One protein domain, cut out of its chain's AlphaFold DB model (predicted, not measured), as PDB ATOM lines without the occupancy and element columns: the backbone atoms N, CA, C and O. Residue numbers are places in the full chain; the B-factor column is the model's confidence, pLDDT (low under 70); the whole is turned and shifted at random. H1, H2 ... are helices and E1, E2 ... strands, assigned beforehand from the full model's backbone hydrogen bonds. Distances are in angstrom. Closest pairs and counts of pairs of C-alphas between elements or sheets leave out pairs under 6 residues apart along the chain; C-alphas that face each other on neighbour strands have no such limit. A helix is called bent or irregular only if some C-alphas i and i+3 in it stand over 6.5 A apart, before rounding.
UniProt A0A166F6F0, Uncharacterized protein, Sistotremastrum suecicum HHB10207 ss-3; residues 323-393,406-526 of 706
ATOM      1  N   ASN A 323      66.160  46.973  46.410       66.00
ATOM      2  CA  ASN A 323      64.919  47.476  45.818       66.00
ATOM      3  C   ASN A 323      65.167  48.261  44.524       66.00
ATOM      4  O   ASN A 323      64.309  48.267  43.650       66.00
ATOM      5  N   GLU A 324      66.335  48.872  44.359       72.88
ATOM      6  CA  GLU A 324      66.730  49.623  43.166       72.88
ATOM      7  C   GLU A 324      66.861  48.696  41.951       72.88
ATOM      8  O   GLU A 324      66.376  49.012  40.867       72.88
ATOM      9  N   ILE A 325      67.451  47.511  42.144       69.25
ATOM     10  CA  ILE A 325      67.584  46.505  41.082       69.25
ATOM     11  C   ILE A 325      66.215  45.913  40.754       69.25
ATOM     12  O   ILE A 325      65.863  45.794  39.582       69.25
ATOM     13  N   TRP A 326      65.409  45.597  41.772       71.12
ATOM     14  CA  TRP A 326      64.041  45.131  41.542       71.12
ATOM     15  C   TRP A 326      63.173  46.177  40.851       71.12
ATOM     16  O   TRP A 326      62.366  45.813  40.006       71.12
ATOM     17  N   SER A 327      63.369  47.463  41.140       69.56
ATOM     18  CA  SER A 327      62.647  48.550  40.477       69.56
ATOM     19  C   SER A 327      62.944  48.587  38.980       69.56
ATOM     20  O   SER A 327      62.018  48.733  38.189       69.56
ATOM     21  N   LEU A 328      64.204  48.388  38.579       72.94
ATOM     22  CA  LEU A 328      64.590  48.310  37.167       72.94
ATOM     23  C   LEU A 328      63.980  47.083  36.483       72.94
ATOM     24  O   LEU A 328      63.372  47.209  35.425       72.94
ATOM     25  N   VAL A 329      64.088  45.909  37.110       71.88
ATOM     26  CA  VAL A 329      63.552  44.653  36.557       71.88
ATOM     27  C   VAL A 329      62.029  44.708  36.424       71.88
ATOM     28  O   VAL A 329      61.489  44.310  35.397       71.88
ATOM     29  N   ILE A 330      61.332  45.206  37.446       73.81
ATOM     30  CA  ILE A 330      59.870  45.333  37.437       73.81
ATOM     31  C   ILE A 330      59.437  46.413  36.449       73.81
ATOM     32  O   ILE A 330      58.457  46.206  35.749       73.81
ATOM     33  N   SER A 331      60.158  47.533  36.343       75.19
ATOM     34  CA  SER A 331      59.872  48.550  35.326       75.19
ATOM     35  C   SER A 331      59.992  47.976  33.916       75.19
ATOM     36  O   SER A 331      59.109  48.209  33.104       75.19
ATOM     37  N   GLU A 332      61.032  47.196  33.629       78.38
ATOM     38  CA  GLU A 332      61.191  46.557  32.318       78.38
ATOM     39  C   GLU A 332      60.083  45.525  32.056       78.38
ATOM     40  O   GLU A 332      59.490  45.494  30.983       78.38
ATOM     41  N   ALA A 333      59.750  44.702  33.055       73.12
ATOM     42  CA  ALA A 333      58.722  43.672  32.927       73.12
ATOM     43  C   ALA A 333      57.297  44.242  32.814       73.12
ATOM     44  O   ALA A 333      56.437  43.633  32.182       73.12
ATOM     45  N   CYS A 334      57.027  45.374  33.465       70.12
ATOM     46  CA  CYS A 334      55.722  46.026  33.449       70.12
ATOM     47  C   CYS A 334      55.528  46.976  32.261       70.12
ATOM     48  O   CYS A 334      54.378  47.328  32.001       70.12
ATOM     49  N   ASP A 335      56.607  47.411  31.597       77.25
ATOM     50  CA  ASP A 335      56.586  48.388  30.497       77.25
ATOM     51  C   ASP A 335      55.658  49.592  30.796       77.25
ATOM     52  O   ASP A 335      54.651  49.827  30.114       77.25
ATOM     53  N   PRO A 336      55.887  50.328  31.906       76.88
ATOM     54  CA  PRO A 336      54.983  51.384  32.322       76.88
ATOM     55  C   PRO A 336      54.987  52.529  31.315       76.88
ATOM     56  O   PRO A 336      56.024  52.888  30.765       76.88
ATOM     57  N   LEU A 337      53.832  53.178  31.164       79.94
ATOM     58  CA  LEU A 337      53.677  54.315  30.260       79.94
ATOM     59  C   LEU A 337      54.743  55.396  30.517       79.94
ATOM     60  O   LEU A 337      54.830  55.949  31.621       79.94
ATOM     61  N   SER A 338      55.551  55.685  29.500       83.88
ATOM     62  CA  SER A 338      56.668  56.624  29.592       83.88
ATOM     63  C   SER A 338      56.209  58.080  29.466       83.88
ATOM     64  O   SER A 338      55.151  58.374  28.914       83.88
ATOM     65  N   GLU A 339      57.013  59.027  29.960       84.81
ATOM     66  CA  GLU A 339      56.704  60.462  29.816       84.81
ATOM     67  C   GLU A 339      56.663  60.912  28.361       84.81
ATOM     68  O   GLU A 339      55.803  61.707  27.992       84.81
ATOM     69  N   LYS A 340      57.522  60.332  27.521       83.56
ATOM     70  CA  LYS A 340      57.518  60.582  26.084       83.56
ATOM     71  C   LYS A 340      56.188  60.173  25.446       83.56
ATOM     72  O   LYS A 340      55.603  60.973  24.728       83.56
ATOM     73  N   GLU A 341      55.681  58.980  25.753       81.38
ATOM     74  CA  GLU A 341      54.397  58.500  25.221       81.38
ATOM     75  C   GLU A 341      53.209  59.333  25.730       81.38
ATOM     76  O   GLU A 341      52.284  59.625  24.973       81.38
ATOM     77  N   MET A 342      53.234  59.755  27.002       85.50
ATOM     78  CA  MET A 342      52.212  60.650  27.566       85.50
ATOM     79  C   MET A 342      52.201  62.004  26.847       85.50
ATOM     80  O   MET A 342      51.133  62.512  26.498       85.50
ATOM     81  N   LEU A 343      53.379  62.580  26.596       86.00
ATOM     82  CA  LEU A 343      53.524  63.847  25.885       86.00
ATOM     83  C   LEU A 343      53.081  63.730  24.421       86.00
ATOM     84  O   LEU A 343      52.297  64.555  23.959       86.00
ATOM     85  N   GLU A 344      53.506  62.678  23.718       80.00
ATOM     86  CA  GLU A 344      53.087  62.396  22.339       80.00
ATOM     87  C   GLU A 344      51.562  62.265  22.227       80.00
ATOM     88  O   GLU A 344      50.972  62.741  21.256       80.00
ATOM     89  N   ALA A 345      50.899  61.689  23.235       80.31
ATOM     90  CA  ALA A 345      49.445  61.593  23.269       80.31
ATOM     91  C   ALA A 345      48.750  62.961  23.453       80.31
ATOM     92  O   ALA A 345      47.745  63.249  22.793       80.31
ATOM     93  N   VAL A 346      49.292  63.829  24.316       82.94
ATOM     94  CA  VAL A 346      48.790  65.203  24.520       82.94
ATOM     95  C   VAL A 346      48.988  66.058  23.263       82.94
ATOM     96  O   VAL A 346      48.100  66.829  22.896       82.94
ATOM     97  N   GLU A 347      50.116  65.894  22.573       79.25
ATOM     98  CA  GLU A 347      50.456  66.622  21.341       79.25
ATOM     99  C   GLU A 347      49.778  66.053  20.088       79.25
ATOM    100  O   GLU A 347      49.800  66.675  19.025       79.25
ATOM    101  N   HIS A 348      49.148  64.881  20.194       73.38
ATOM    102  CA  HIS A 348      48.584  64.195  19.046       73.38
ATOM    103  C   HIS A 348      47.475  65.003  18.365       73.38
ATOM    104  O   HIS A 348      46.451  65.332  18.961       73.38
ATOM    105  N   TYR A 349      47.635  65.250  17.070       60.34
ATOM    106  CA  TYR A 349      46.889  66.287  16.369       60.34
ATOM    107  C   TYR A 349      45.498  65.872  15.826       60.34
ATOM    108  O   TYR A 349      44.739  66.722  15.361       60.34
ATOM    109  N   LEU A 350      45.096  64.594  15.871       58.88
ATOM    110  CA  LEU A 350      43.794  64.188  15.312       58.88
ATOM    111  C   LEU A 350      42.633  64.992  15.934       58.88
ATOM    112  O   LEU A 350      42.321  64.847  17.116       58.88
ATOM    113  N   ARG A 351      41.994  65.831  15.099       51.72
ATOM    114  CA  ARG A 351      41.078  66.924  15.488       51.72
ATOM    115  C   ARG A 351      39.884  66.504  16.353       51.72
ATOM    116  O   ARG A 351      39.286  67.350  17.010       51.72
ATOM    117  N   HIS A 352      39.506  65.225  16.354       50.00
ATOM    118  CA  HIS A 352      38.247  64.773  16.961       50.00
ATOM    119  C   HIS A 352      38.360  63.491  17.792       50.00
ATOM    120  O   HIS A 352      37.336  62.969  18.233       50.00
ATOM    121  N   ARG A 353      39.566  62.948  17.995       51.59
ATOM    122  CA  ARG A 353      39.750  61.709  18.761       51.59
ATOM    123  C   ARG A 353      41.022  61.758  19.591       51.59
ATOM    124  O   ARG A 353      42.064  62.189  19.098       51.59
ATOM    125  N   ASN A 354      40.926  61.238  20.809       56.69
ATOM    126  CA  ASN A 354      42.105  60.860  21.568       56.69
ATOM    127  C   ASN A 354      42.932  59.844  20.763       56.69
ATOM    128  O   ASN A 354      42.344  58.937  20.159       56.69
ATOM    129  N   PRO A 355      44.268  59.982  20.730       62.28
ATOM    130  CA  PRO A 355      45.134  58.935  20.217       62.28
ATOM    131  C   PRO A 355      44.870  57.628  20.958       62.28
ATOM    132  O   PRO A 355      44.551  57.621  22.149       62.28
ATOM    133  N   GLN A 356      45.040  56.516  20.248       60.41
ATOM    134  CA  GLN A 356      45.117  55.221  20.904       60.41
ATOM    135  C   GLN A 356      46.425  55.166  21.687       60.41
ATOM    136  O   GLN A 356      47.505  55.107  21.105       60.41
ATOM    137  N   ILE A 357      46.316  55.219  23.010       64.75
ATOM    138  CA  ILE A 357      47.434  54.936  23.904       64.75
ATOM    139  C   ILE A 357      47.552  53.408  23.959       64.75
ATOM    140  O   ILE A 357      46.538  52.762  24.239       64.75
ATOM    141  N   PRO A 358      48.728  52.817  23.677       60.81
ATOM    142  CA  PRO A 358      48.912  51.371  23.732       60.81
ATOM    143  C   PRO A 358      48.415  50.806  25.067       60.81
ATOM    144  O   PRO A 358      48.830  51.257  26.139       60.81
ATOM    145  N   GLU A 359      47.501  49.834  25.021       59.59
ATOM    146  CA  GLU A 359      47.067  49.158  26.240       59.59
ATOM    147  C   GLU A 359      48.207  48.284  26.766       59.59
ATOM    148  O   GLU A 359      48.696  47.389  26.079       59.59
ATOM    149  N   ARG A 360      48.633  48.548  28.005       68.31
ATOM    150  CA  ARG A 360      49.592  47.693  28.710       68.31
ATOM    151  C   ARG A 360      48.893  46.493  29.326       68.31
ATOM    152  O   ARG A 360      47.734  46.588  29.744       68.31
ATOM    153  N   ASP A 361      49.629  45.393  29.455       69.44
ATOM    154  CA  ASP A 361      49.137  44.169  30.079       69.44
ATOM    155  C   ASP A 361      48.958  44.347  31.596       69.44
ATOM    156  O   ASP A 361      49.813  44.032  32.430       69.44
ATOM    157  N   ARG A 362      47.785  44.862  31.963       67.12
ATOM    158  CA  ARG A 362      47.366  45.075  33.351       67.12
ATOM    159  C   ARG A 362      47.359  43.776  34.156       67.12
ATOM    160  O   ARG A 362      47.582  43.834  35.364       67.12
ATOM    161  N   GLN A 363      47.108  42.633  33.515       66.19
ATOM    162  CA  GLN A 363      47.073  41.334  34.182       66.19
ATOM    163  C   GLN A 363      48.484  40.902  34.581       66.19
ATOM    164  O   GLN A 363      48.682  40.440  35.706       66.19
ATOM    165  N   SER A 364      49.473  41.127  33.715       68.56
ATOM    166  CA  SER A 364      50.883  40.901  34.041       68.56
ATOM    167  C   SER A 364      51.374  41.835  35.145       68.56
ATOM    168  O   SER A 364      51.957  41.360  36.120       68.56
ATOM    169  N   ILE A 365      51.061  43.135  35.082       70.19
ATOM    170  CA  ILE A 365      51.431  44.095  36.141       70.19
ATOM    171  C   ILE A 365      50.812  43.686  37.488       70.19
ATOM    172  O   ILE A 365      51.493  43.683  38.516       70.19
ATOM    173  N   LEU A 366      49.534  43.291  37.492       71.25
ATOM    174  CA  LEU A 366      48.851  42.813  38.694       71.25
ATOM    175  C   LEU A 366      49.465  41.506  39.214       71.25
ATOM    176  O   LEU A 366      49.661  41.363  40.417       71.25
ATOM    177  N   SER A 367      49.817  40.573  38.331       68.75
ATOM    178  CA  SER A 367      50.470  39.311  38.704       68.75
ATOM    179  C   SER A 367      51.837  39.552  39.349       68.75
ATOM    180  O   SER A 367      52.152  38.955  40.381       68.75
ATOM    181  N   ILE A 368      52.620  40.493  38.812       70.88
ATOM    182  CA  ILE A 368      53.898  40.922  39.399       70.88
ATOM    183  C   ILE A 368      53.660  41.560  40.774       70.88
ATOM    184  O   ILE A 368      54.315  41.191  41.750       70.88
ATOM    185  N   ALA A 369      52.672  42.450  40.895       68.81
ATOM    186  CA  ALA A 369      52.314  43.061  42.173       68.81
ATOM    187  C   ALA A 369      51.866  42.029  43.227       68.81
ATOM    188  O   ALA A 369      52.181  42.177  44.407       68.81
ATOM    189  N   LEU A 370      51.164  40.969  42.818       73.62
ATOM    190  CA  LEU A 370      50.681  39.903  43.703       73.62
ATOM    191  C   LEU A 370      51.735  38.827  44.007       73.62
ATOM    192  O   LEU A 370      51.498  37.976  44.863       73.62
ATOM    193  N   THR A 371      52.902  38.872  43.357       70.88
ATOM    194  CA  THR A 371      53.975  37.882  43.540       70.88
ATOM    195  C   THR A 371      54.502  37.868  44.972       70.88
ATOM    196  O   THR A 371      54.644  36.809  45.580       70.88
ATOM    197  N   CYS A 372      54.819  39.038  45.528       68.81
ATOM    198  CA  CYS A 372      55.266  39.162  46.912       68.81
ATOM    199  C   CYS A 372      55.096  40.590  47.439       68.81
ATOM    200  O   CYS A 372      54.948  41.547  46.679       68.81
ATOM    201  N   ARG A 373      55.192  40.747  48.767       68.62
ATOM    202  CA  ARG A 373      55.061  42.051  49.439       68.62
ATOM    203  C   ARG A 373      56.111  43.079  49.004       68.62
ATOM    204  O   ARG A 373      55.828  44.264  49.093       68.62
ATOM    205  N   THR A 374      57.281  42.645  48.531       72.75
ATOM    206  CA  THR A 374      58.347  43.540  48.046       72.75
ATOM    207  C   THR A 374      58.047  44.096  46.654       72.75
ATOM    208  O   THR A 374      58.382  45.238  46.366       72.75
ATOM    209  N   PHE A 375      57.393  43.319  45.787       77.69
ATOM    210  CA  PHE A 375      57.091  43.736  44.409       77.69
ATOM    211  C   PHE A 375      55.843  44.600  44.334       77.69
ATOM    212  O   PHE A 375      55.759  45.507  43.514       77.69
ATOM    213  N   ALA A 376      54.889  44.343  45.220       75.00
ATOM    214  CA  ALA A 376      53.636  45.066  45.297       75.00
ATOM    215  C   ALA A 376      53.800  46.611  45.325       75.00
ATOM    216  O   ALA A 376      53.179  47.268  44.487       75.00
ATOM    217  N   PRO A 377      54.652  47.221  46.181       72.38
ATOM    218  CA  PRO A 377      54.876  48.672  46.172       72.38
ATOM    219  C   PRO A 377      55.629  49.186  44.931       72.38
ATOM    220  O   PRO A 377      55.545  50.374  44.637       72.38
ATOM    221  N   LEU A 378      56.340  48.319  44.200       78.56
ATOM    222  CA  LEU A 378      57.090  48.680  42.991       78.56
ATOM    223  C   LEU A 378      56.218  48.613  41.727       78.56
ATOM    224  O   LEU A 378      56.313  49.481  40.867       78.56
ATOM    225  N   ALA A 379      55.346  47.607  41.627       79.06
ATOM    226  CA  ALA A 379      54.535  47.340  40.440       79.06
ATOM    227  C   ALA A 379      53.171  48.047  40.451       79.06
ATOM    228  O   ALA A 379      52.694  48.479  39.401       79.06
ATOM    229  N   LEU A 380      52.522  48.203  41.615       76.44
ATOM    230  CA  LEU A 380      51.203  48.844  41.673       76.44
ATOM    231  C   LEU A 380      51.166  50.278  41.128       76.44
ATOM    232  O   LEU A 380      50.197  50.586  40.433       76.44
ATOM    233  N   PRO A 381      52.168  51.150  41.363       80.81
ATOM    234  CA  PRO A 381      52.168  52.481  40.764       80.81
ATOM    235  C   PRO A 381      52.040  52.446  39.235       80.81
ATOM    236  O   PRO A 381      51.374  53.301  38.658       80.81
ATOM    237  N   PHE A 382      52.599  51.429  38.572       79.81
ATOM    238  CA  PHE A 382      52.510  51.266  37.120       79.81
ATOM    239  C   PHE A 382      51.098  50.923  36.643       79.81
ATOM    240  O   PHE A 382      50.685  51.397  35.586       79.81
ATOM    241  N   LEU A 383      50.327  50.182  37.443       73.62
ATOM    242  CA  LEU A 383      48.938  49.837  37.127       73.62
ATOM    243  C   LEU A 383      48.022  51.071  37.104       73.62
ATOM    244  O   LEU A 383      47.105  51.146  36.286       73.62
ATOM    245  N   PHE A 384      48.278  52.026  38.002       74.38
ATOM    246  CA  PHE A 384      47.475  53.241  38.171       74.38
ATOM    247  C   PHE A 384      48.069  54.472  37.471       74.38
ATOM    248  O   PHE A 384      47.416  55.513  37.424       74.38
ATOM    249  N   ARG A 385      49.263  54.357  36.871       75.88
ATOM    250  CA  ARG A 385      49.965  55.460  36.191       75.88
ATOM    251  C   ARG A 385      49.113  56.130  35.109       75.88
ATOM    252  O   ARG A 385      49.172  57.353  34.971       75.88
ATOM    253  N   LEU A 386      48.311  55.337  34.392       68.00
ATOM    254  CA  LEU A 386      47.291  55.787  33.447       68.00
ATOM    255  C   LEU A 386      45.890  55.480  33.989       68.00
ATOM    256  O   LEU A 386      45.521  54.317  34.187       68.00
ATOM    257  N   THR A 387      45.072  56.522  34.103       60.81
ATOM    258  CA  THR A 387      43.628  56.384  34.291       60.81
ATOM    259  C   THR A 387      42.903  56.967  33.084       60.81
ATOM    260  O   THR A 387      42.978  58.163  32.820       60.81
ATOM    261  N   ASP A 388      42.198  56.105  32.354       55.81
ATOM    262  CA  ASP A 388      41.303  56.508  31.270       55.81
ATOM    263  C   ASP A 388      39.856  56.326  31.736       55.81
ATOM    264  O   ASP A 388      39.447  55.220  32.113       55.81
ATOM    265  N   ILE A 389      39.100  57.421  31.774       52.22
ATOM    266  CA  ILE A 389      37.681  57.429  32.131       52.22
ATOM    267  C   ILE A 389      36.903  57.568  30.828       52.22
ATOM    268  O   ILE A 389      36.553  58.661  30.390       52.22
ATOM    269  N   LEU A 390      36.636  56.430  30.189       40.53
ATOM    270  CA  LEU A 390      35.739  56.366  29.039       40.53
ATOM    271  C   LEU A 390      34.294  56.261  29.540       40.53
ATOM    272  O   LEU A 390      33.801  55.167  29.823       40.53
ATOM    273  N   THR A 391      33.593  57.389  29.641       35.91
ATOM    274  CA  THR A 391      32.127  57.399  29.714       35.91
ATOM    275  C   THR A 391      31.578  57.219  28.297       35.91
ATOM    276  O   THR A 391      31.630  58.113  27.461       35.91
ATOM    277  N   PHE A 392      31.084  56.023  27.971       29.91
ATOM    278  CA  PHE A 392      30.344  55.815  26.726       29.91
ATOM    279  C   PHE A 392      28.935  56.402  26.873       29.91
ATOM    280  O   PHE A 392      28.062  55.788  27.484       29.91
ATOM    281  N   GLY A 393      28.711  57.583  26.299       26.83
ATOM    282  CA  GLY A 393      27.380  58.126  26.033       26.83
ATOM    283  C   GLY A 393      26.945  57.830  24.592       26.83
ATOM    284  O   GLY A 393      27.429  58.467  23.667       26.83
ATOM    285  N   LYS A 406      34.072  51.897  36.206       42.22
ATOM    286  CA  LYS A 406      34.379  51.472  37.595       42.22
ATOM    287  C   LYS A 406      35.671  52.033  38.222       42.22
ATOM    288  O   LYS A 406      36.039  51.579  39.299       42.22
ATOM    289  N   ARG A 407      36.384  52.986  37.600       49.97
ATOM    290  CA  ARG A 407      37.718  53.434  38.088       49.97
ATOM    291  C   ARG A 407      37.726  54.627  39.045       49.97
ATOM    292  O   ARG A 407      38.562  54.653  39.941       49.97
ATOM    293  N   VAL A 408      36.777  55.555  38.912       52.50
ATOM    294  CA  VAL A 408      36.627  56.712  39.821       52.50
ATOM    295  C   VAL A 408      36.456  56.312  41.300       52.50
ATOM    296  O   VAL A 408      37.027  56.982  42.156       52.50
ATOM    297  N   PRO A 409      35.753  55.211  41.652       57.75
ATOM    298  CA  PRO A 409      35.702  54.746  43.035       57.75
ATOM    299  C   PRO A 409      37.074  54.323  43.566       57.75
ATOM    300  O   PRO A 409      37.380  54.588  44.721       57.75
ATOM    301  N   THR A 410      37.907  53.686  42.735       64.69
ATOM    302  CA  THR A 410      39.176  53.082  43.164       64.69
ATOM    303  C   THR A 410      40.265  54.118  43.419       64.69
ATOM    304  O   THR A 410      41.057  53.932  44.335       64.69
ATOM    305  N   THR A 411      40.301  55.223  42.667       66.69
ATOM    306  CA  THR A 411      41.299  56.295  42.861       66.69
ATOM    307  C   THR A 411      41.172  56.977  44.222       66.69
ATOM    308  O   THR A 411      42.177  57.406  44.778       66.69
ATOM    309  N   ALA A 412      39.962  57.023  44.785       71.38
ATOM    310  CA  ALA A 412      39.693  57.584  46.106       71.38
ATOM    311  C   ALA A 412      39.891  56.578  47.262       71.38
ATOM    312  O   ALA A 412      39.705  56.943  48.423       71.38
ATOM    313  N   LEU A 413      40.244  55.316  46.980       73.38
ATOM    314  CA  LEU A 413      40.483  54.311  48.019       73.38
ATOM    315  C   LEU A 413      41.908  54.413  48.585       73.38
ATOM    316  O   LEU A 413      42.853  54.663  47.827       73.38
ATOM    317  N   PRO A 414      42.083  54.164  49.896       74.25
ATOM    318  CA  PRO A 414      43.399  54.107  50.509       74.25
ATOM    319  C   PRO A 414      44.188  52.900  50.003       74.25
ATOM    320  O   PRO A 414      43.662  51.790  49.868       74.25
ATOM    321  N   VAL A 415      45.479  53.113  49.773       71.75
ATOM    322  CA  VAL A 415      46.438  52.047  49.501       71.75
ATOM    323  C   VAL A 415      46.622  51.230  50.791       71.75
ATOM    324  O   VAL A 415      46.744  51.813  51.871       71.75
ATOM    325  N   PRO A 416      46.647  49.887  50.727       66.31
ATOM    326  CA  PRO A 416      46.834  49.052  51.908       66.31
ATOM    327  C   PRO A 416      48.083  49.422  52.726       66.31
ATOM    328  O   PRO A 416      49.173  49.578  52.178       66.31
ATOM    329  N   GLN A 417      47.943  49.475  54.056       61.28
ATOM    330  CA  GLN A 417      48.977  49.942  55.002       61.28
ATOM    331  C   GLN A 417      50.322  49.198  54.921       61.28
ATOM    332  O   GLN A 417      51.354  49.728  55.313       61.28
ATOM    333  N   PHE A 418      50.353  47.970  54.395       59.38
ATOM    334  CA  PHE A 418      51.608  47.230  54.222       59.38
ATOM    335  C   PHE A 418      52.486  47.761  53.071       59.38
ATOM    336  O   PHE A 418      53.610  47.292  52.910       59.38
ATOM    337  N   MET A 419      51.986  48.705  52.267       54.81
ATOM    338  CA  MET A 419      52.711  49.340  51.158       54.81
ATOM    339  C   MET A 419      53.225  50.742  51.488       54.81
ATOM    340  O   MET A 419      54.107  51.239  50.793       54.81
ATOM    341  N   SER A 420      52.657  51.394  52.503       54.19
ATOM    342  CA  SER A 420      52.936  52.785  52.856       54.19
ATOM    343  C   SER A 420      52.549  53.033  54.313       54.19
ATOM    344  O   SER A 420      51.435  52.699  54.713       54.19
ATOM    345  N   SER A 421      53.447  53.646  55.094       53.09
ATOM    346  CA  SER A 421      53.126  54.177  56.429       53.09
ATOM    347  C   SER A 421      52.197  55.392  56.364       53.09
ATOM    348  O   SER A 421      51.497  55.682  57.332       53.09
ATOM    349  N   ASP A 422      52.179  56.075  55.219       60.41
ATOM    350  CA  ASP A 422      51.354  57.250  54.964       60.41
ATOM    351  C   ASP A 422      50.018  56.832  54.337       60.41
ATOM    352  O   ASP A 422      49.957  55.874  53.558       60.41
ATOM    353  N   ALA A 423      48.948  57.575  54.629       64.69
ATOM    354  CA  ALA A 423      47.619  57.369  54.052       64.69
ATOM    355  C   ALA A 423      47.568  57.811  52.576       64.69
ATOM    356  O   ALA A 423      46.930  58.803  52.236       64.69
ATOM    357  N   ARG A 424      48.281  57.095  51.702       74.62
ATOM    358  CA  ARG A 424      48.252  57.313  50.251       74.62
ATOM    359  C   ARG A 424      46.957  56.778  49.659       74.62
ATOM    360  O   ARG A 424      46.455  55.740  50.096       74.62
ATOM    361  N   LEU A 425      46.451  57.451  48.639       82.81
ATOM    362  CA  LEU A 425      45.327  57.010  47.818       82.81
ATOM    363  C   LEU A 425      45.850  56.450  46.492       82.81
ATOM    364  O   LEU A 425      46.915  56.842  46.017       82.81
ATOM    365  N   TYR A 426      45.104  55.553  45.846       77.38
ATOM    366  CA  TYR A 426      45.504  55.061  44.517       77.38
ATOM    367  C   TYR A 426      45.606  56.183  43.473       77.38
ATOM    368  O   TYR A 426      46.408  56.091  42.543       77.38
ATOM    369  N   GLY A 427      44.826  57.252  43.644       77.94
ATOM    370  CA  GLY A 427      44.883  58.455  42.825       77.94
ATOM    371  C   GLY A 427      46.219  59.208  42.890       77.94
ATOM    372  O   GLY A 427      46.586  59.872  41.922       77.94
ATOM    373  N   ASP A 428      47.014  59.021  43.949       83.19
ATOM    374  CA  ASP A 428      48.346  59.630  44.071       83.19
ATOM    375  C   ASP A 428      49.344  59.080  43.041       83.19
ATOM    376  O   ASP A 428      50.346  59.735  42.741       83.19
ATOM    377  N   PHE A 429      49.086  57.891  42.488       83.81
ATOM    378  CA  PHE A 429      49.928  57.266  41.465       83.81
ATOM    379  C   PHE A 429      49.575  57.696  40.038       83.81
ATOM    380  O   PHE A 429      50.333  57.405  39.110       83.81
ATOM    381  N   VAL A 430      48.443  58.374  39.839       85.19
ATOM    382  CA  VAL A 430      47.982  58.771  38.508       85.19
ATOM    383  C   VAL A 430      48.861  59.907  37.992       85.19
ATOM    384  O   VAL A 430      48.910  60.990  38.571       85.19
ATOM    385  N   ARG A 431      49.560  59.658  36.880       88.12
ATOM    386  CA  ARG A 431      50.401  60.656  36.195       88.12
ATOM    387  C   ARG A 431      49.769  61.122  34.891       88.12
ATOM    388  O   ARG A 431      49.926  62.287  34.534       88.12
ATOM    389  N   PHE A 432      49.013  60.246  34.232       87.12
ATOM    390  CA  PHE A 432      48.271  60.563  33.021       87.12
ATOM    391  C   PHE A 432      46.788  60.285  33.187       87.12
ATOM    392  O   PHE A 432      46.381  59.179  33.558       87.12
ATOM    393  N   LEU A 433      45.992  61.309  32.901       86.75
ATOM    394  CA  LEU A 433      44.548  61.276  33.029       86.75
ATOM    395  C   LEU A 433      43.905  61.648  31.692       86.75
ATOM    396  O   LEU A 433      44.121  62.739  31.164       86.75
ATOM    397  N   SER A 434      43.097  60.737  31.157       83.00
ATOM    398  CA  SER A 434      42.258  60.966  29.981       83.00
ATOM    399  C   SER A 434      40.795  60.981  30.414       83.00
ATOM    400  O   SER A 434      40.277  59.997  30.944       83.00
ATOM    401  N   LEU A 435      40.132  62.120  30.216       77.56
ATOM    402  CA  LEU A 435      38.741  62.369  30.600       77.56
ATOM    403  C   LEU A 435      37.752  62.178  29.435       77.56
ATOM    404  O   LEU A 435      36.758  62.893  29.377       77.56
ATOM    405  N   GLY A 436      38.024  61.215  28.540       60.91
ATOM    406  CA  GLY A 436      37.088  60.663  27.542       60.91
ATOM    407  C   GLY A 436      36.431  61.647  26.555       60.91
ATOM    408  O   GLY A 436      36.573  62.852  26.661       60.91
ATOM    409  N   ASN A 437      35.663  61.133  25.584       57.06
ATOM    410  CA  ASN A 437      34.952  61.937  24.562       57.06
ATOM    411  C   ASN A 437      33.511  62.324  24.974       57.06
ATOM    412  O   ASN A 437      32.665  62.574  24.114       57.06
ATOM    413  N   SER A 438      33.176  62.282  26.264       55.47
ATOM    414  CA  SER A 438      31.799  62.409  26.761       55.47
ATOM    415  C   SER A 438      31.761  63.246  28.045       55.47
ATOM    416  O   SER A 438      32.734  63.210  28.799       55.47
ATOM    417  N   PRO A 439      30.671  63.995  28.316       57.81
ATOM    418  CA  PRO A 439      30.531  64.773  29.543       57.81
ATOM    419  C   PRO A 439      30.846  63.951  30.796       57.81
ATOM    420  O   PRO A 439      30.275  62.879  30.997       57.81
ATOM    421  N   ILE A 440      31.693  64.490  31.676       64.81
ATOM    422  CA  ILE A 440      31.884  63.976  33.036       64.81
ATOM    423  C   ILE A 440      31.212  64.965  33.998       64.81
ATOM    424  O   ILE A 440      31.764  66.042  34.232       64.81
ATOM    425  N   PRO A 441      30.030  64.636  34.556       60.19
ATOM    426  CA  PRO A 441      29.279  65.545  35.428       60.19
ATOM    427  C   PRO A 441      30.056  65.979  36.683       60.19
ATOM    428  O   PRO A 441      29.948  67.128  37.095       60.19
ATOM    429  N   ASP A 442      30.885  65.084  37.231       71.69
ATOM    430  CA  ASP A 442      31.652  65.260  38.475       71.69
ATOM    431  C   ASP A 442      33.175  65.353  38.219       71.69
ATOM    432  O   ASP A 442      33.981  64.785  38.962       71.69
ATOM    433  N   PHE A 443      33.602  66.022  37.142       77.50
ATOM    434  CA  PHE A 443      35.021  66.054  36.753       77.50
ATOM    435  C   PHE A 443      35.933  66.610  37.864       77.50
ATOM    436  O   PHE A 443      37.037  66.106  38.055       77.50
ATOM    437  N   GLU A 444      35.460  67.583  38.648       81.56
ATOM    438  CA  GLU A 444      36.213  68.172  39.760       81.56
ATOM    439  C   GLU A 444      36.620  67.118  40.791       81.56
ATOM    440  O   GLU A 444      37.780  67.062  41.185       81.56
ATOM    441  N   LYS A 445      35.708  66.210  41.173       79.81
ATOM    442  CA  LYS A 445      36.006  65.128  42.129       79.81
ATOM    443  C   LYS A 445      37.101  64.199  41.611       79.81
ATOM    444  O   LYS A 445      37.918  63.715  42.394       79.81
ATOM    445  N   VAL A 446      37.119  63.954  40.301       79.50
ATOM    446  CA  VAL A 446      38.162  63.149  39.655       79.50
ATOM    447  C   VAL A 446      39.503  63.871  39.729       79.50
ATOM    448  O   VAL A 446      40.489  63.258  40.131       79.50
ATOM    449  N   LEU A 447      39.542  65.165  39.394       84.38
ATOM    450  CA  LEU A 447      40.765  65.965  39.483       84.38
ATOM    451  C   LEU A 447      41.278  66.046  40.929       84.38
ATOM    452  O   LEU A 447      42.464  65.829  41.164       84.38
ATOM    453  N   TYR A 448      40.385  66.244  41.905       83.50
ATOM    454  CA  TYR A 448      40.719  66.249  43.334       83.50
ATOM    455  C   TYR A 448      41.277  64.919  43.835       83.50
ATOM    456  O   TYR A 448      42.128  64.906  44.719       83.50
ATOM    457  N   SER A 449      40.816  63.803  43.270       81.38
ATOM    458  CA  SER A 449      41.306  62.474  43.643       81.38
ATOM    459  C   SER A 449      42.686  62.168  43.056       81.38
ATOM    460  O   SER A 449      43.310  61.208  43.490       81.38
ATOM    461  N   CYS A 450      43.166  62.950  42.084       86.12
ATOM    462  CA  CYS A 450      44.388  62.677  41.325       86.12
ATOM    463  C   CYS A 450      45.334  63.901  41.322       86.12
ATOM    464  O   CYS A 450      45.582  64.492  40.268       86.12
ATOM    465  N   PRO A 451      45.900  64.301  42.477       86.56
ATOM    466  CA  PRO A 451      46.656  65.555  42.609       86.56
ATOM    467  C   PRO A 451      48.016  65.560  41.881       86.56
ATOM    468  O   PRO A 451      48.565  66.625  41.590       86.56
ATOM    469  N   ASN A 452      48.570  64.382  41.574       89.62
ATOM    470  CA  ASN A 452      49.910  64.217  40.993       89.62
ATOM    471  C   ASN A 452      49.925  64.087  39.462       89.62
ATOM    472  O   ASN A 452      50.971  63.748  38.891       89.62
ATOM    473  N   VAL A 453      48.794  64.355  38.804       91.44
ATOM    474  CA  VAL A 453      48.662  64.317  37.342       91.44
ATOM    475  C   VAL A 453      49.627  65.314  36.702       91.44
ATOM    476  O   VAL A 453      49.635  66.496  37.043       91.44
ATOM    477  N   THR A 454      50.431  64.828  35.757       94.06
ATOM    478  CA  THR A 454      51.360  65.641  34.960       94.06
ATOM    479  C   THR A 454      50.874  65.847  33.536       94.06
ATOM    480  O   THR A 454      51.168  66.880  32.942       94.06
ATOM    481  N   HIS A 455      50.111  64.895  32.998       93.06
ATOM    482  CA  HIS A 455      49.561  64.943  31.649       93.06
ATOM    483  C   HIS A 455      48.043  64.775  31.726       93.06
ATOM    484  O   HIS A 455      47.548  63.826  32.340       93.06
ATOM    485  N   LEU A 456      47.296  65.686  31.111       91.12
ATOM    486  CA  LEU A 456      45.837  65.672  31.145       91.12
ATOM    487  C   LEU A 456      45.256  65.903  29.758       91.12
ATOM    488  O   LEU A 456      45.672  66.808  29.035       91.12
ATOM    489  N   MET A 457      44.248  65.110  29.423       87.81
ATOM    490  CA  MET A 457      43.427  65.286  28.235       87.81
ATOM    491  C   MET A 457      41.966  65.394  28.654       87.81
ATOM    492  O   MET A 457      41.444  64.484  29.300       87.81
ATOM    493  N   CYS A 458      41.301  66.486  28.293       84.44
ATOM    494  CA  CYS A 458      39.900  66.700  28.635       84.44
ATOM    495  C   CYS A 458      39.055  67.184  27.455       84.44
ATOM    496  O   CYS A 458      39.520  67.898  26.562       84.44
ATOM    497  N   TYR A 459      37.783  66.785  27.487       80.69
ATOM    498  CA  TYR A 459      36.747  67.236  26.569       80.69
ATOM    499  C   TYR A 459      35.732  68.062  27.342       80.69
ATOM    500  O   TYR A 459      35.044  67.565  28.233       80.69
ATOM    501  N   VAL A 460      35.645  69.339  26.991       79.38
ATOM    502  CA  VAL A 460      34.724  70.283  27.615       79.38
ATOM    503  C   VAL A 460      33.497  70.391  26.733       79.38
ATOM    504  O   VAL A 460      33.582  70.785  25.575       79.38
ATOM    505  N   VAL A 461      32.352  70.013  27.283       76.50
ATOM    506  CA  VAL A 461      31.050  70.038  26.611       76.50
ATOM    507  C   VAL A 461      30.134  71.062  27.283       76.50
ATOM    508  O   VAL A 461      30.391  71.433  28.433       76.50
ATOM    509  N   PRO A 462      29.066  71.518  26.604       71.06
ATOM    510  CA  PRO A 462      28.178  72.532  27.152       71.06
ATOM    511  C   PRO A 462      27.603  72.176  28.524       71.06
ATOM    512  O   PRO A 462      27.119  71.063  28.732       71.06
ATOM    513  N   GLY A 463      27.609  73.152  29.438       66.94
ATOM    514  CA  GLY A 463      26.865  73.085  30.702       66.94
ATOM    515  C   GLY A 463      27.687  73.120  31.992       66.94
ATOM    516  O   GLY A 463      27.101  73.378  33.041       66.94
ATOM    517  N   ASN A 464      29.013  72.931  31.958       65.00
ATOM    518  CA  ASN A 464      29.864  73.056  33.148       65.00
ATOM    519  C   ASN A 464      31.055  73.997  32.889       65.00
ATOM    520  O   ASN A 464      31.897  73.708  32.044       65.00
ATOM    521  N   ARG A 465      31.107  75.131  33.605       67.88
ATOM    522  CA  ARG A 465      32.017  76.271  33.348       67.88
ATOM    523  C   ARG A 465      33.031  76.524  34.472       67.88
ATOM    524  O   ARG A 465      33.498  77.648  34.637       67.88
ATOM    525  N   ALA A 466      33.338  75.493  35.259       75.00
ATOM    526  CA  ALA A 466      34.318  75.538  36.350       75.00
ATOM    527  C   ALA A 466      35.678  74.896  35.988       75.00
ATOM    528  O   ALA A 466      36.546  74.728  36.844       75.00
ATOM    529  N   TRP A 467      35.892  74.545  34.712       82.81
ATOM    530  CA  TRP A 467      37.099  73.849  34.254       82.81
ATOM    531  C   TRP A 467      38.379  74.640  34.506       82.81
ATOM    532  O   TRP A 467      39.338  74.075  35.022       82.81
ATOM    533  N   GLY A 468      38.407  75.933  34.170       83.19
ATOM    534  CA  GLY A 468      39.601  76.766  34.338       83.19
ATOM    535  C   GLY A 468      40.157  76.729  35.772       83.19
ATOM    536  O   GLY A 468      41.297  76.294  35.964       83.19
ATOM    537  N   PRO A 469      39.357  77.118  36.785       84.75
ATOM    538  CA  PRO A 469      39.770  77.064  38.185       84.75
ATOM    539  C   PRO A 469      40.197  75.666  38.644       84.75
ATOM    540  O   PRO A 469      41.263  75.529  39.244       84.75
ATOM    541  N   ALA A 470      39.430  74.621  38.324       87.00
ATOM    542  CA  ALA A 470      39.738  73.256  38.747       87.00
ATOM    543  C   ALA A 470      41.058  72.730  38.152       87.00
ATOM    544  O   ALA A 470      41.864  72.127  38.860       87.00
ATOM    545  N   LEU A 471      41.328  73.008  36.873       88.94
ATOM    546  CA  LEU A 471      42.573  72.609  36.208       88.94
ATOM    547  C   LEU A 471      43.799  73.301  36.815       88.94
ATOM    548  O   LEU A 471      44.863  72.696  36.915       88.94
ATOM    549  N   SER A 472      43.655  74.552  37.253       87.12
ATOM    550  CA  SER A 472      44.761  75.331  37.826       87.12
ATOM    551  C   SER A 472      45.232  74.853  39.196       87.12
ATOM    552  O   SER A 472      46.347  75.161  39.607       87.12
ATOM    553  N   GLN A 473      44.413  74.062  39.892       89.44
ATOM    554  CA  GLN A 473      44.769  73.476  41.185       89.44
ATOM    555  C   GLN A 473      45.742  72.291  41.040       89.44
ATOM    556  O   GLN A 473      46.359  71.870  42.020       89.44
ATOM    557  N   LEU A 474      45.933  71.772  39.820       91.06
ATOM    558  CA  LEU A 474      46.875  70.693  39.523       91.06
ATOM    559  C   LEU A 474      48.305  71.240  39.390       91.06
ATOM    560  O   LEU A 474      48.815  71.467  38.296       91.06
ATOM    561  N   ASN A 475      48.986  71.419  40.522       90.69
ATOM    562  CA  ASN A 475      50.338  72.002  40.571       90.69
ATOM    563  C   ASN A 475      51.406  71.201  39.799       90.69
ATOM    564  O   ASN A 475      52.421  71.764  39.381       90.69
ATOM    565  N   SER A 476      51.182  69.896  39.619       93.44
ATOM    566  CA  SER A 476      52.081  68.992  38.890       93.44
ATOM    567  C   SER A 476      51.832  68.969  37.380       93.44
ATOM    568  O   SER A 476      52.563  68.284  36.672       93.44
ATOM    569  N   LEU A 477      50.818  69.678  36.875       95.50
ATOM    570  CA  LEU A 477      50.411  69.605  35.475       95.50
ATOM    571  C   LEU A 477      51.459  70.252  34.557       95.50
ATOM    572  O   LEU A 477      51.684  71.459  34.620       95.50
ATOM    573  N   VAL A 478      52.069  69.437  33.694       96.31
ATOM    574  CA  VAL A 478      53.115  69.825  32.733       96.31
ATOM    575  C   VAL A 478      52.566  69.901  31.310       96.31
ATOM    576  O   VAL A 478      52.945  70.794  30.553       96.31
ATOM    577  N   ALA A 479      51.641  69.009  30.949       95.56
ATOM    578  CA  ALA A 479      51.073  68.937  29.611       95.56
ATOM    579  C   ALA A 479      49.543  68.831  29.659       95.56
ATOM    580  O   ALA A 479      48.986  67.977  30.353       95.56
ATOM    581  N   LEU A 480      48.857  69.689  28.906       93.44
ATOM    582  CA  LEU A 480      47.401  69.784  28.910       93.44
ATOM    583  C   LEU A 480      46.853  69.829  27.489       93.44
ATOM    584  O   LEU A 480      47.214  70.706  26.706       93.44
ATOM    585  N   ARG A 481      45.917  68.929  27.186       89.88
ATOM    586  CA  ARG A 481      45.081  68.982  25.989       89.88
ATOM    587  C   ARG A 481      43.634  69.243  26.367       89.88
ATOM    588  O   ARG A 481      43.049  68.488  27.141       89.88
ATOM    589  N   ILE A 482      43.045  70.260  25.754       87.25
ATOM    590  CA  ILE A 482      41.639  70.611  25.917       87.25
ATOM    591  C   ILE A 482      40.969  70.581  24.552       87.25
ATOM    592  O   ILE A 482      41.381  71.297  23.642       87.25
ATOM    593  N   THR A 483      39.901  69.798  24.430       83.81
ATOM    594  CA  THR A 483      38.954  69.908  23.317       83.81
ATOM    595  C   THR A 483      37.672  70.545  23.836       83.81
ATOM    596  O   THR A 483      36.876  69.877  24.493       83.81
ATOM    597  N   ALA A 484      37.479  71.840  23.591       82.19
ATOM    598  CA  ALA A 484      36.379  72.609  24.160       82.19
ATOM    599  C   ALA A 484      35.285  72.948  23.140       82.19
ATOM    600  O   ALA A 484      35.505  73.635  22.143       82.19
ATOM    601  N   PHE A 485      34.075  72.485  23.445       81.31
ATOM    602  CA  PHE A 485      32.813  72.800  22.779       81.31
ATOM    603  C   PHE A 485      31.992  73.864  23.541       81.31
ATOM    604  O   PHE A 485      30.965  74.302  23.034       81.31
ATOM    605  N   ASP A 486      32.437  74.295  24.729       79.81
ATOM    606  CA  ASP A 486      31.888  75.422  25.511       79.81
ATOM    607  C   ASP A 486      33.014  76.138  26.284       79.81
ATOM    608  O   ASP A 486      34.131  75.623  26.387       79.81
ATOM    609  N   ALA A 487      32.716  77.319  26.827       78.25
ATOM    610  CA  ALA A 487      33.662  78.158  27.556       78.25
ATOM    611  C   ALA A 487      34.214  77.474  28.824       78.25
ATOM    612  O   ALA A 487      33.484  76.812  29.563       78.25
ATOM    613  N   LEU A 488      35.503  77.698  29.118       79.19
ATOM    614  CA  LEU A 488      36.198  77.088  30.265       79.19
ATOM    615  C   LEU A 488      35.881  77.757  31.603       79.19
ATOM    616  O   LEU A 488      36.074  77.143  32.655       79.19
ATOM    617  N   CYS A 489      35.438  79.012  31.549       78.06
ATOM    618  CA  CYS A 489      35.096  79.834  32.702       78.06
ATOM    619  C   CYS A 489      33.694  80.427  32.525       78.06
ATOM    620  O   CYS A 489      33.166  80.523  31.411       78.06
ATOM    621  N   SER A 490      33.083  80.843  33.632       77.19
ATOM    622  CA  SER A 490      31.781  81.510  33.588       77.19
ATOM    623  C   SER A 490      31.884  82.886  32.907       77.19
ATOM    624  O   SER A 490      32.906  83.560  33.042       77.19
ATOM    625  N   PRO A 491      30.843  83.349  32.185       68.19
ATOM    626  CA  PRO A 491      30.858  84.670  31.562       68.19
ATOM    627  C   PRO A 491      31.091  85.762  32.610       68.19
ATOM    628  O   PRO A 491      30.347  85.853  33.584       68.19
ATOM    629  N   GLY A 492      32.116  86.592  32.408       66.50
ATOM    630  CA  GLY A 492      32.484  87.655  33.347       66.50
ATOM    631  C   GLY A 492      33.419  87.230  34.482       66.50
ATOM    632  O   GLY A 492      33.807  88.092  35.268       66.50
ATOM    633  N   ASP A 493      33.825  85.959  34.552       71.19
ATOM    634  CA  ASP A 493      34.918  85.534  35.424       71.19
ATOM    635  C   ASP A 493      36.235  86.156  34.935       71.19
ATOM    636  O   ASP A 493      36.685  85.922  33.812       71.19
ATOM    637  N   ARG A 494      36.809  87.018  35.778       74.12
ATOM    638  CA  ARG A 494      38.080  87.718  35.540       74.12
ATOM    639  C   ARG A 494      39.161  87.282  36.523       74.12
ATOM    640  O   ARG A 494      40.137  88.006  36.725       74.12
ATOM    641  N   SER A 495      38.960  86.150  37.196       79.31
ATOM    642  CA  SER A 495      39.967  85.596  38.088       79.31
ATOM    643  C   SER A 495      41.224  85.235  37.297       79.31
ATOM    644  O   SER A 495      41.160  84.687  36.198       79.31
ATOM    645  N   VAL A 496      42.388  85.594  37.842       84.56
ATOM    646  CA  VAL A 496      43.666  85.239  37.221       84.56
ATOM    647  C   VAL A 496      43.971  83.784  37.548       84.56
ATOM    648  O   VAL A 496      44.186  83.433  38.707       84.56
ATOM    649  N   ILE A 497      44.013  82.944  36.517       87.81
ATOM    650  CA  ILE A 497      44.224  81.500  36.633       87.81
ATOM    651  C   ILE A 497      45.679  81.201  36.278       87.81
ATOM    652  O   ILE A 497      46.096  81.380  35.137       87.81
ATOM    653  N   THR A 498      46.471  80.750  37.248       90.75
ATOM    654  CA  THR A 498      47.902  80.485  37.028       90.75
ATOM    655  C   THR A 498      48.183  78.993  36.929       90.75
ATOM    656  O   THR A 498      47.864  78.245  37.847       90.75
ATOM    657  N   PHE A 499      48.861  78.580  35.859       92.44
ATOM    658  CA  PHE A 499      49.360  77.218  35.686       92.44
ATOM    659  C   PHE A 499      50.874  77.191  35.931       92.44
ATOM    660  O   PHE A 499      51.666  77.506  35.046       92.44
ATOM    661  N   GLN A 500      51.282  76.839  37.151       90.12
ATOM    662  CA  GLN A 500      52.668  76.991  37.635       90.12
ATOM    663  C   GLN A 500      53.711  76.168  36.861       90.12
ATOM    664  O   GLN A 500      54.862  76.590  36.710       90.12
ATOM    665  N   SER A 501      53.315  74.984  36.395       94.44
ATOM    666  CA  SER A 501      54.222  73.979  35.826       94.44
ATOM    667  C   SER A 501      53.939  73.656  34.362       94.44
ATOM    668  O   SER A 501      54.642  72.828  33.796       94.44
ATOM    669  N   LEU A 502      52.935  74.290  33.748       96.00
ATOM    670  CA  LEU A 502      52.474  73.914  32.416       96.00
ATOM    671  C   LEU A 502      53.458  74.379  31.337       96.00
ATOM    672  O   LEU A 502      53.674  75.578  31.156       96.00
ATOM    673  N   GLU A 503      54.011  73.417  30.607       96.19
ATOM    674  CA  GLU A 503      54.993  73.618  29.537       96.19
ATOM    675  C   GLU A 503      54.388  73.373  28.151       96.19
ATOM    676  O   GLU A 503      54.730  74.087  27.201       96.19
ATOM    677  N   THR A 504      53.451  72.423  28.051       95.56
ATOM    678  CA  THR A 504      52.777  72.040  26.804       95.56
ATOM    679  C   THR A 504      51.276  72.259  26.898       95.56
ATOM    680  O   THR A 504      50.610  71.738  27.792       95.56
ATOM    681  N   LEU A 505      50.724  72.985  25.930       93.06
ATOM    682  CA  LEU A 505      49.304  73.302  25.865       93.06
ATOM    683  C   LEU A 505      48.761  73.046  24.462       93.06
ATOM    684  O   LEU A 505      49.179  73.685  23.503       93.06
ATOM    685  N   SER A 506      47.804  72.129  24.355       90.00
ATOM    686  CA  SER A 506      47.063  71.843  23.132       90.00
ATOM    687  C   SER A 506      45.603  72.245  23.307       90.00
ATOM    688  O   SER A 506      44.873  71.669  24.113       90.00
ATOM    689  N   LEU A 507      45.179  73.277  22.586       85.06
ATOM    690  CA  LEU A 507      43.846  73.858  22.675       85.06
ATOM    691  C   LEU A 507      43.120  73.663  21.352       85.06
ATOM    692  O   LEU A 507      43.474  74.262  20.333       85.06
ATOM    693  N   HIS A 508      42.073  72.845  21.392       82.81
ATOM    694  CA  HIS A 508      41.161  72.633  20.283       82.81
ATOM    695  C   HIS A 508      39.805  73.210  20.622       82.81
ATOM    696  O   HIS A 508      39.117  72.688  21.498       82.81
ATOM    697  N   VAL A 509      39.402  74.275  19.939       79.69
ATOM    698  CA  VAL A 509      38.144  74.937  20.273       79.69
ATOM    699  C   VAL A 509      37.163  74.953  19.124       79.69
ATOM    700  O   VAL A 509      37.443  75.366  18.000       79.69
ATOM    701  N   MET A 510      35.976  74.482  19.475       78.44
ATOM    702  CA  MET A 510      34.890  74.108  18.591       78.44
ATOM    703  C   MET A 510      33.687  75.055  18.750       78.44
ATOM    704  O   MET A 510      32.600  74.727  18.284       78.44
ATOM    705  N   HIS A 511      33.856  76.203  19.424       75.75
ATOM    706  CA  HIS A 511      32.801  77.188  19.686       75.75
ATOM    707  C   HIS A 511      33.262  78.633  19.442       75.75
ATOM    708  O   HIS A 511      34.447  78.940  19.539       75.75
ATOM    709  N   ASN A 512      32.295  79.540  19.248       71.31
ATOM    710  CA  ASN A 512      32.542  80.949  18.897       71.31
ATOM    711  C   ASN A 512      32.434  81.943  20.078       71.31
ATOM    712  O   ASN A 512      32.596  83.146  19.895       71.31
ATOM    713  N   GLY A 513      32.124  81.470  21.292       68.56
ATOM    714  CA  GLY A 513      32.057  82.300  22.507       68.56
ATOM    715  C   GLY A 513      33.417  82.688  23.115       68.56
ATOM    716  O   GLY A 513      34.459  82.175  22.713       68.56
ATOM    717  N   GLN A 514      33.399  83.563  24.131       69.06
ATOM    718  CA  GLN A 514      34.587  83.900  24.935       69.06
ATOM    719  C   GLN A 514      35.130  82.655  25.649       69.06
ATOM    720  O   GLN A 514      34.372  81.918  26.272       69.06
ATOM    721  N   TRP A 515      36.443  82.433  25.582       70.50
ATOM    722  CA  TRP A 515      37.077  81.250  26.176       70.50
ATOM    723  C   TRP A 515      37.330  81.372  27.680       70.50
ATOM    724  O   TRP A 515      37.367  80.359  28.375       70.50
ATOM    725  N   GLY A 516      37.567  82.595  28.167       70.00
ATOM    726  CA  GLY A 516      38.070  82.832  29.524       70.00
ATOM    727  C   GLY A 516      39.574  82.567  29.695       70.00
ATOM    728  O   GLY A 516      40.045  82.467  30.823       70.00
ATOM    729  N   THR A 517      40.348  82.458  28.606       72.19
ATOM    730  CA  THR A 517      41.823  82.336  28.653       72.19
ATOM    731  C   THR A 517      42.542  83.677  28.797       72.19
ATOM    732  O   THR A 517      43.738  83.717  29.091       72.19
ATOM    733  N   ASP A 518      41.818  84.789  28.654       75.19
ATOM    734  CA  ASP A 518      42.352  86.153  28.730       75.19
ATOM    735  C   ASP A 518      42.931  86.508  30.102       75.19
ATOM    736  O   ASP A 518      43.649  87.500  30.226       75.19
ATOM    737  N   PHE A 519      42.658  85.699  31.122       80.50
ATOM    738  CA  PHE A 519      43.174  85.862  32.482       80.50
ATOM    739  C   PHE A 519      44.075  84.706  32.909       80.50
ATOM    740  O   PHE A 519      44.403  84.569  34.085       80.50
ATOM    741  N   TRP A 520      44.492  83.859  31.969       88.25
ATOM    742  CA  TRP A 520      45.468  82.829  32.283       88.25
ATOM    743  C   TRP A 520      46.837  83.459  32.525       88.25
ATOM    744  O   TRP A 520      47.132  84.559  32.058       88.25
ATOM    745  N   ASN A 521      47.665  82.746  33.270       91.06
ATOM    746  CA  ASN A 521      49.074  83.029  33.444       91.06
ATOM    747  C   ASN A 521      49.846  81.717  33.272       91.06
ATOM    748  O   ASN A 521      49.659  80.774  34.046       91.06
ATOM    749  N   LEU A 522      50.683  81.663  32.236       93.44
ATOM    750  CA  LEU A 522      51.383  80.464  31.771       93.44
ATOM    751  C   LEU A 522      52.906  80.709  31.758       93.44
ATOM    752  O   LEU A 522      53.504  80.825  30.688       93.44
ATOM    753  N   PRO A 523      53.553  80.838  32.930       92.19
ATOM    754  CA  PRO A 523      54.937  81.307  33.032       92.19
ATOM    755  C   PRO A 523      55.983  80.368  32.409       92.19
ATOM    756  O   PRO A 523      57.083  80.818  32.105       92.19
ATOM    757  N   LYS A 524      55.667  79.077  32.235       95.19
ATOM    758  CA  LYS A 524      56.588  78.060  31.701       95.19
ATOM    759  C   LYS A 524      56.201  77.530  30.322       95.19
ATOM    760  O   LYS A 524      56.816  76.575  29.858       95.19
ATOM    761  N   LEU A 525      55.210  78.132  29.662       95.69
ATOM    762  CA  LEU A 525      54.729  77.638  28.376       95.69
ATOM    763  C   LEU A 525      55.829  77.716  27.312       95.69
ATOM    764  O   LEU A 525      56.342  78.795  27.019       95.69
ATOM    765  N   ARG A 526      56.140  76.570  26.703       94.88
ATOM    766  CA  ARG A 526      57.127  76.435  25.622       94.88
ATOM    767  C   ARG A 526      56.542  75.813  24.364       94.88
ATOM    768  O   ARG A 526      57.073  76.028  23.278       94.88
TER     769      ARG A 526
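What this domain is: This is residues 323 to 393 and 406 to 526 of the 706 residues of an uncharacterized protein of Sistotremastrum suecicum HHB10207 ss-3 (UniProt A0A166F6F0). A gently curled five-strand parallel sheet, E1 to E5, has H2 running along its strands over one face, while a cluster of H1, H3 and H4 beyond the E1 edge makes one end of an elongated whole. H7 and H8, side by side, graze the sheet, and long loops, residues 485 to 503 and 510 to 526, reach beyond E5. The 192 printed residues include, in order, H1 H2 H3 H4 E1 H5 H6 E2 H7 E3 H8 E4 E5; the class is mixed, with under half of the residues in named elements. The whole is compact, with a radius of gyration of the C-alphas of 17.6 A and spans of 55 by 35 by 34 A.

How they stand to each other: Start at H1, residues 323 to 334, whose residues 330 to 334 alone touch H3, residues 362 to 371; the closest C-alphas, of Cys 334 and Ile 365, are 5.4 A apart. H4, residues 376 to 384, forms a helical hairpin with H3, opposite ways at a shallow tilt of 15 degrees, and is only just irregular, with C-alphas 378 and 381 6.6 A apart. H1 touches H4, closest at the C-alphas of Ser 327 and Leu 378, 6.1 A. H2, residues 339 to 347, is on the sheet at a height of 6.9 A, along E4, residues 479 to 484, at 25 degrees on the local plane. The edge strands are E1, residues 386 to 388, and E5, residues 504 to 509; E2, residues 432 to 435, E3, residues 455 to 460, and E4 are inner. Look for N 387 and O 432 at 3.0 A, N 433 and O 455 at 3.0 A, N 456 and O 479 at 2.9 A, and N 480 and O 504 at 2.9 A, within hydrogen-bond range across successive neighbours. H6, residues 426 to 429, touches H4, closest at the C-alphas of Pro 381 and Phe 429, 5.3 A, and touches H5, residues 408 to 411, closest at those of Thr 411 and Gly 427, 4.2 A. H7, residues 443 to 449, touches H8, residues 467 to 472, closest at the C-alphas of Glu 444 and Ala 470, 6.3 A; both only graze the sheet. E2, H7, E3 and E3, H8, E4 are strand-helix-strand units, parallel neighbour strands with a helix between, their crossovers right-handed. Every O i to N i+4 pair is within hydrogen-bond range in H1, H2, H3, H7 and H8; H4 has 2 of 5, beside 3 of 6 O i to N i+3 pairs, and H5 and H6 are too short for an i+4 pair.

Where its parts are: Find C-alpha 323 at (64.919, 47.476, 45.818); H1 runs 15.5 A from there. H3 measures 14.1 A, E3 16.3 A and E4 16.1 A. E5 ends 16.3 A from its start, at C-alpha 509, (38.144, 74.937, 20.273).

The domain as a whole: The C-alphas of Cys 372 and Gly 492, the two farthest apart, are 55.3 A apart. Residues 394 to 405 are not printed, leaving 15.1 A between C-alphas 393 and 406. The links H2 to H3, H5 to H6 and E4 to E5 are long. Mean pLDDT of the printed part is 75.2, with 58 residues under 70, among them 349 to 364 and 386 to 393.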